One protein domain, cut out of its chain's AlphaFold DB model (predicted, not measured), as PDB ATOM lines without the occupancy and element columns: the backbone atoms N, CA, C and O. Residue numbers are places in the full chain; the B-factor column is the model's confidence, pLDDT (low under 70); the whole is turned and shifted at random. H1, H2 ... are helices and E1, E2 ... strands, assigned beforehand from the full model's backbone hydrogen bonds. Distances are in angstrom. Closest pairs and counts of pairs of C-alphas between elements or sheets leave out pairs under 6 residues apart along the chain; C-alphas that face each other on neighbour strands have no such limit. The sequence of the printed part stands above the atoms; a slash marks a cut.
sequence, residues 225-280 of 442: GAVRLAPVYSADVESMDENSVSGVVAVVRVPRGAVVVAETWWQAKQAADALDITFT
ATOM      1  N   GLY A 225     150.619 117.255 123.216       93.00
ATOM      2  CA  GLY A 225     150.476 116.806 121.835       93.00
ATOM      3  C   GLY A 225     151.655 117.245 120.968       93.00
ATOM      4  O   GLY A 225     152.042 118.416 121.005       93.00
ATOM      5  N   ALA A 226     152.190 116.340 120.155       94.75
ATOM      6  CA  ALA A 226     153.125 116.647 119.077       94.75
ATOM      7  C   ALA A 226     152.491 116.291 117.731       94.75
ATOM      8  O   ALA A 226     151.923 115.215 117.563       94.75
ATOM      9  N   VAL A 227     152.568 117.215 116.775       94.00
ATOM     10  CA  VAL A 227     151.935 117.053 115.462       94.00
ATOM     11  C   VAL A 227     152.942 116.481 114.468       94.00
ATOM     12  O   VAL A 227     154.047 117.011 114.345       94.00
ATOM     13  N   ARG A 228     152.528 115.465 113.709       94.75
ATOM     14  CA  ARG A 228     153.188 115.010 112.483       94.75
ATOM     15  C   ARG A 228     152.277 115.288 111.298       94.75
ATOM     16  O   ARG A 228     151.290 114.589 111.092       94.75
ATOM     17  N   LEU A 229     152.594 116.345 110.557       95.19
ATOM     18  CA  LEU A 229     151.881 116.729 109.339       95.19
ATOM     19  C   LEU A 229     152.587 116.180 108.104       95.19
ATOM     20  O   LEU A 229     153.785 115.892 108.144       95.19
ATOM     21  N   ALA A 230     151.838 116.090 107.011       95.00
ATOM     22  CA  ALA A 230     152.373 115.771 105.705       95.00
ATOM     23  C   ALA A 230     153.497 116.763 105.343       95.00
ATOM     24  O   ALA A 230     153.318 117.977 105.505       95.00
ATOM     25  N   PRO A 231     154.658 116.272 104.879       91.38
ATOM     26  CA  PRO A 231     155.805 117.124 104.578       91.38
ATOM     27  C   PRO A 231     155.616 117.932 103.288       91.38
ATOM     28  O   PRO A 231     156.296 118.938 103.094       91.38
ATOM     29  N   VAL A 232     154.690 117.509 102.423       91.56
ATOM     30  CA  VAL A 232     154.422 118.115 101.118       91.56
ATOM     31  C   VAL A 232     153.060 118.806 101.125       91.56
ATOM     32  O   VAL A 232     152.093 118.343 101.735       91.56
ATOM     33  N   TYR A 233     152.989 119.966 100.472       86.81
ATOM     34  CA  TYR A 233     151.770 120.765 100.404       86.81
ATOM     35  C   TYR A 233     150.624 119.974  99.758       86.81
ATOM     36  O   TYR A 233     150.810 119.316  98.744       86.81
ATOM     37  N   SER A 234     149.428 120.071 100.343       89.50
ATOM     38  CA  SER A 234     148.213 119.347  99.925       89.50
ATOM     39  C   SER A 234     148.258 117.816 100.008       89.50
ATOM     40  O   SER A 234     147.274 117.191  99.627       89.50
ATOM     41  N   ALA A 235     149.330 117.205 100.518       94.50
ATOM     42  CA  ALA A 235     149.353 115.764 100.742       94.50
ATOM     43  C   ALA A 235     148.436 115.385 101.917       94.50
ATOM     44  O   ALA A 235     148.412 116.069 102.946       94.50
ATOM     45  N   ASP A 236     147.696 114.287 101.765       95.19
ATOM     46  CA  ASP A 236     146.820 113.713 102.784       95.19
ATOM     47  C   ASP A 236     147.393 112.406 103.341       95.19
ATOM     48  O   ASP A 236     148.351 111.843 102.816       95.19
ATOM     49  N   VAL A 237     146.823 111.930 104.451       96.00
ATOM     50  CA  VAL A 237     147.225 110.659 105.072       96.00
ATOM     51  C   VAL A 237     146.671 109.500 104.252       96.00
ATOM     52  O   VAL A 237     145.455 109.294 104.248       96.00
ATOM     53  N   GLU A 238     147.552 108.732 103.620       96.25
ATOM     54  CA  GLU A 238     147.207 107.528 102.863       96.25
ATOM     55  C   GLU A 238     146.980 106.339 103.802       96.25
ATOM     56  O   GLU A 238     145.925 105.706 103.774       96.25
ATOM     57  N   SER A 239     147.935 106.088 104.697       96.94
ATOM     58  CA  SER A 239     147.856 105.044 105.718       96.94
ATOM     59  C   SER A 239     148.546 105.495 107.004       96.94
ATOM     60  O   SER A 239     149.410 106.374 106.992       96.94
ATOM     61  N   MET A 240     148.126 104.929 108.133       97.12
ATOM     62  CA  MET A 240     148.704 105.198 109.448       97.12
ATOM     63  C   MET A 240     148.496 103.982 110.348       97.12
ATOM     64  O   MET A 240     147.364 103.507 110.456       97.12
ATOM     65  N   ASP A 241     149.557 103.512 111.003       96.94
ATOM     66  CA  ASP A 241     149.460 102.525 112.080       96.94
ATOM     67  C   ASP A 241     149.605 103.223 113.437       96.94
ATOM     68  O   ASP A 241     150.695 103.588 113.872       96.94
ATOM     69  N   GLU A 242     148.479 103.403 114.124       94.50
ATOM     70  CA  GLU A 242     148.428 104.033 115.447       94.50
ATOM     71  C   GLU A 242     149.143 103.207 116.530       94.50
ATOM     72  O   GLU A 242     149.525 103.762 117.561       94.50
ATOM     73  N   ASN A 243     149.362 101.906 116.296       95.62
ATOM     74  CA  ASN A 243     150.029 101.001 117.237       95.62
ATOM     75  C   ASN A 243     151.539 100.891 116.999       95.62
ATOM     76  O   ASN A 243     152.228 100.213 117.766       95.62
ATOM     77  N   SER A 244     152.076 101.561 115.974       96.94
ATOM     78  CA  SER A 244     153.509 101.521 115.659       96.94
ATOM     79  C   SER A 244     154.373 102.209 116.728       96.94
ATOM     80  O   SER A 244     155.602 102.137 116.693       96.94
ATOM     81  N   VAL A 245     153.737 102.910 117.672       96.56
ATOM     82  CA  VAL A 245     154.365 103.636 118.776       96.56
ATOM     83  C   VAL A 245     153.745 103.217 120.105       96.56
ATOM     84  O   VAL A 245     152.549 102.966 120.207       96.56
ATOM     85  N   SER A 246     154.567 103.153 121.152       93.69
ATOM     86  CA  SER A 246     154.150 102.759 122.503       93.69
ATOM     87  C   SER A 246     154.535 103.819 123.536       93.69
ATOM     88  O   SER A 246     155.322 104.722 123.254       93.69
ATOM     89  N   GLY A 247     153.954 103.738 124.738       92.31
ATOM     90  CA  GLY A 247     154.219 104.703 125.815       92.31
ATOM     91  C   GLY A 247     153.576 106.078 125.600       92.31
ATOM     92  O   GLY A 247     153.998 107.060 126.206       92.31
ATOM     93  N   VAL A 248     152.564 106.150 124.734       96.88
ATOM     94  CA  VAL A 248     151.759 107.346 124.465       96.88
ATOM     95  C   VAL A 248     150.337 107.145 124.978       96.88
ATOM     96  O   VAL A 248     149.876 106.017 125.125       96.88
ATOM     97  N   VAL A 249     149.639 108.244 125.252       96.94
ATOM     98  CA  VAL A 249     148.242 108.223 125.704       96.94
ATOM     99  C   VAL A 249     147.292 108.011 124.529       96.94
ATOM    100  O   VAL A 249     146.316 107.277 124.656       96.94
ATOM    101  N   ALA A 250     147.555 108.665 123.395       96.88
ATOM    102  CA  ALA A 250     146.730 108.538 122.198       96.88
ATOM    103  C   ALA A 250     147.489 108.947 120.933       96.88
ATOM    104  O   ALA A 250     148.366 109.813 120.972       96.88
ATOM    105  N   VAL A 251     147.074 108.388 119.800       97.00
ATOM    106  CA  VAL A 251     147.374 108.904 118.462       97.00
ATOM    107  C   VAL A 251     146.050 109.369 117.865       97.00
ATOM    108  O   VAL A 251     145.076 108.628 117.845       97.00
ATOM    109  N   VAL A 252     145.980 110.629 117.440       95.19
ATOM    110  CA  VAL A 252     144.750 111.237 116.919       95.19
ATOM    111  C   VAL A 252     144.980 111.664 115.481       95.19
ATOM    112  O   VAL A 252     145.778 112.567 115.220       95.19
ATOM    113  N   ARG A 253     144.257 111.061 114.537       93.62
ATOM    114  CA  ARG A 253     144.289 111.493 113.136       93.62
ATOM    115  C   ARG A 253     143.724 112.909 112.996       93.62
ATOM    116  O   ARG A 253     142.665 113.227 113.538       93.62
ATOM    117  N   VAL A 254     144.411 113.757 112.238       92.62
ATOM    118  CA  VAL A 254     143.987 115.127 111.907       92.62
ATOM    119  C   VAL A 254     144.090 115.356 110.396       92.62
ATOM    120  O   VAL A 254     144.746 114.574 109.705       92.62
ATOM    121  N   PRO A 255     143.460 116.405 109.835       91.12
ATOM    122  CA  PRO A 255     143.633 116.720 108.420       91.12
ATOM    123  C   PRO A 255     145.118 116.832 108.062       91.12
ATOM    124  O   PRO A 255     145.844 117.619 108.678       91.12
ATOM    125  N   ARG A 256     145.548 116.052 107.061       93.50
ATOM    126  CA  ARG A 256     146.939 115.976 106.589       93.50
ATOM    127  C   ARG A 256     147.958 115.533 107.648       93.50
ATOM    128  O   ARG A 256     149.115 115.934 107.574       93.50
ATOM    129  N   GLY A 257     147.570 114.745 108.654       95.81
ATOM    130  CA  GLY A 257     148.540 114.203 109.608       95.81
ATOM    131  C   GLY A 257     147.958 113.514 110.835       95.81
ATOM    132  O   GLY A 257     146.835 113.011 110.834       95.81
ATOM    133  N   ALA A 258     148.744 113.523 111.905       96.44
ATOM    134  CA  ALA A 258     148.377 112.989 113.208       96.44
ATOM    135  C   ALA A 258     148.903 113.871 114.348       96.44
ATOM    136  O   ALA A 258     149.876 114.614 114.193       96.44
ATOM    137  N   VAL A 259     148.264 113.772 115.510       96.94
ATOM    138  CA  VAL A 259     148.736 114.326 116.779       96.94
ATOM    139  C   VAL A 259     148.975 113.167 117.732       96.94
ATOM    140  O   VAL A 259     148.042 112.443 118.068       96.94
ATOM    141  N   VAL A 260     150.211 113.011 118.188       97.25
ATOM    142  CA  VAL A 260     150.561 112.036 119.221       97.25
ATOM    143  C   VAL A 260     150.531 112.727 120.575       97.25
ATOM    144  O   VAL A 260     151.138 113.784 120.740       97.25
ATOM    145  N   VAL A 261     149.809 112.150 121.530       97.12
ATOM    146  CA  VAL A 261     149.568 112.711 122.861       97.12
ATOM    147  C   VAL A 261     150.273 111.861 123.912       97.12
ATOM    148  O   VAL A 261     150.084 110.650 123.947       97.12
ATOM    149  N   ALA A 262     151.058 112.481 124.794       96.50
ATOM    150  CA  ALA A 262     151.765 111.804 125.884       96.50
ATOM    151  C   ALA A 262     151.824 112.661 127.161       96.50
ATOM    152  O   ALA A 262     151.460 113.838 127.155       96.50
ATOM    153  N   GLU A 263     152.313 112.083 128.260       95.00
ATOM    154  CA  GLU A 263     152.474 112.771 129.554       95.00
ATOM    155  C   GLU A 263     153.595 113.817 129.543       95.00
ATOM    156  O   GLU A 263     153.591 114.762 130.331       95.00
ATOM    157  N   THR A 264     154.551 113.687 128.620       93.19
ATOM    158  CA  THR A 264     155.614 114.672 128.413       93.19
ATOM    159  C   THR A 264     155.718 115.057 126.943       93.19
ATOM    160  O   THR A 264     155.501 114.244 126.043       93.19
ATOM    161  N   TRP A 265     156.110 116.307 126.680       91.94
ATOM    162  CA  TRP A 265     156.301 116.781 125.307       91.94
ATOM    163  C   TRP A 265     157.365 115.978 124.547       91.94
ATOM    164  O   TRP A 265     157.182 115.687 123.367       91.94
ATOM    165  N   TRP A 266     158.461 115.591 125.211       95.19
ATOM    166  CA  TRP A 266     159.545 114.849 124.562       95.19
ATOM    167  C   TRP A 266     159.096 113.465 124.091       95.19
ATOM    168  O   TRP A 266     159.380 113.092 122.956       95.19
ATOM    169  N   GLN A 267     158.337 112.739 124.920       96.81
ATOM    170  CA  GLN A 267     157.745 111.456 124.528       96.81
ATOM    171  C   GLN A 267     156.792 111.627 123.344       96.81
ATOM    172  O   GLN A 267     156.926 110.912 122.355       96.81
ATOM    173  N   ALA A 268     155.888 112.613 123.407       96.69
ATOM    174  CA  ALA A 268     154.963 112.899 122.313       96.69
ATOM    175  C   ALA A 268     155.713 113.181 121.003       96.69
ATOM    176  O   ALA A 268     155.347 112.647 119.961       96.69
ATOM    177  N   LYS A 269     156.787 113.982 121.049       96.44
ATOM    178  CA  LYS A 269     157.583 114.336 119.866       96.44
ATOM    179  C   LYS A 269     158.330 113.141 119.279       96.44
ATOM    180  O   LYS A 269     158.259 112.944 118.071       96.44
ATOM    181  N   GLN A 270     159.010 112.355 120.111       97.81
ATOM    182  CA  GLN A 270     159.734 111.161 119.664       97.81
ATOM    183  C   GLN A 270     158.782 110.134 119.043       97.81
ATOM    184  O   GLN A 270     159.056 109.606 117.970       97.81
ATOM    185  N   ALA A 271     157.626 109.909 119.668       97.94
ATOM    186  CA  ALA A 271     156.612 109.018 119.122       97.94
ATOM    187  C   ALA A 271     155.974 109.585 117.842       97.94
ATOM    188  O   ALA A 271     155.806 108.851 116.878       97.94
ATOM    189  N   ALA A 272     155.691 110.889 117.764       97.31
ATOM    190  CA  ALA A 272     155.235 111.505 116.518       97.31
ATOM    191  C   ALA A 272     156.240 111.275 115.380       97.31
ATOM    192  O   ALA A 272     155.833 110.866 114.297       97.31
ATOM    193  N   ASP A 273     157.539 111.457 115.621       96.81
ATOM    194  CA  ASP A 273     158.589 111.228 114.617       96.81
ATOM    195  C   ASP A 273     158.753 109.749 114.228       96.81
ATOM    196  O   ASP A 273     159.140 109.461 113.099       96.81
ATOM    197  N   ALA A 274     158.441 108.820 115.134       97.75
ATOM    198  CA  ALA A 274     158.538 107.376 114.908       97.75
ATOM    199  C   ALA A 274     157.252 106.735 114.353       97.75
ATOM    200  O   ALA A 274     157.303 105.602 113.885       97.75
ATOM    201  N   LEU A 275     156.114 107.438 114.397       98.25
ATOM    202  CA  LEU A 275     154.818 106.948 113.914       98.25
ATOM    203  C   LEU A 275     154.914 106.426 112.472       98.25
ATOM    204  O   LEU A 275     155.478 107.089 111.600       98.25
ATOM    205  N   ASP A 276     154.348 105.261 112.197       98.00
ATOM    206  CA  ASP A 276     154.253 104.764 110.834       98.00
ATOM    207  C   ASP A 276     153.057 105.439 110.159       98.00
ATOM    208  O   ASP A 276     151.894 105.204 110.496       98.00
ATOM    209  N   ILE A 277     153.361 106.377 109.266       97.62
ATOM    210  CA  ILE A 277     152.382 107.168 108.533       97.62
ATOM    211  C   ILE A 277     152.906 107.424 107.128       97.62
ATOM    212  O   ILE A 277     154.008 107.951 106.940       97.62
ATOM    213  N   THR A 278     152.084 107.066 106.149       97.38
ATOM    214  CA  THR A 278     152.344 107.288 104.728       97.38
ATOM    215  C   THR A 278     151.405 108.372 104.214       97.38
ATOM    216  O   THR A 278     150.238 108.451 104.611       97.38
ATOM    217  N   PHE A 279     151.923 109.230 103.340       97.62
ATOM    218  CA  PHE A 279     151.180 110.340 102.754       97.62
ATOM    219  C   PHE A 279     151.028 110.154 101.248       97.62
ATOM    220  O   PHE A 279     151.927 109.634 100.591       97.62
ATOM    221  N   THR A 280     149.915 110.638 100.707       97.00
ATOM    222  CA  THR A 280     149.653 110.628  99.266       97.00
ATOM    223  C   THR A 280     150.644 111.517  98.518       97.00
ATOM    224  O   THR A 280     150.985 112.598  99.001       97.00
TER     225      THR A 280
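This is residues 225 to 280 of the 442 residues of the protein "Molybdopterin-dependent oxidoreductase" of Kiloniellaceae bacterium (UniProt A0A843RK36). A three-stranded antiparallel sheet, E1 E4 E3, has helix H1 over one face, making two layers, and an antiparallel pair, E2 and E5, forms a small second sheet toward one end. The 56 printed residues, mixed in class, have five named strands and one named helix, in the order E1 E2 E3 E4 H1 E5. The whole is compact, radius of gyration of the C-alphas 10.4 A, spanning 31 by 18 by 14 A.

E1, residues 225 to 229, pairs with E4, residues 257 to 262; N 226 and O 260 are 2.8 A apart. E3, residues 250 to 254, and E4 form a hairpin; N 252 and O 259 are 2.8 A apart. H1, residues 265 to 274, is over E1 and E4 at a height over the sheet of 6.4 A; its closest C-alpha pair with E1 is Ala 226 and Lys 269, 5.1 A. Every O i to N i+4 pair in H1 is within hydrogen-bond range. In E2, residues 237 to 241, and E5, residues 276 to 279, N 238 and O 278 are 2.9 A apart.

E1 begins at C-alpha 225 (150.476, 116.806, 121.835); E5 ends at C-alpha 279 (151.180, 110.340, 102.754). E4 measures 16.8 A and H1 14.2 A, first to last C-alpha.

The farthest C-alphas, Ser 234 and Glu 263, are 30.6 A apart. The printed part has no cut, no long link and no residue under pLDDT 70.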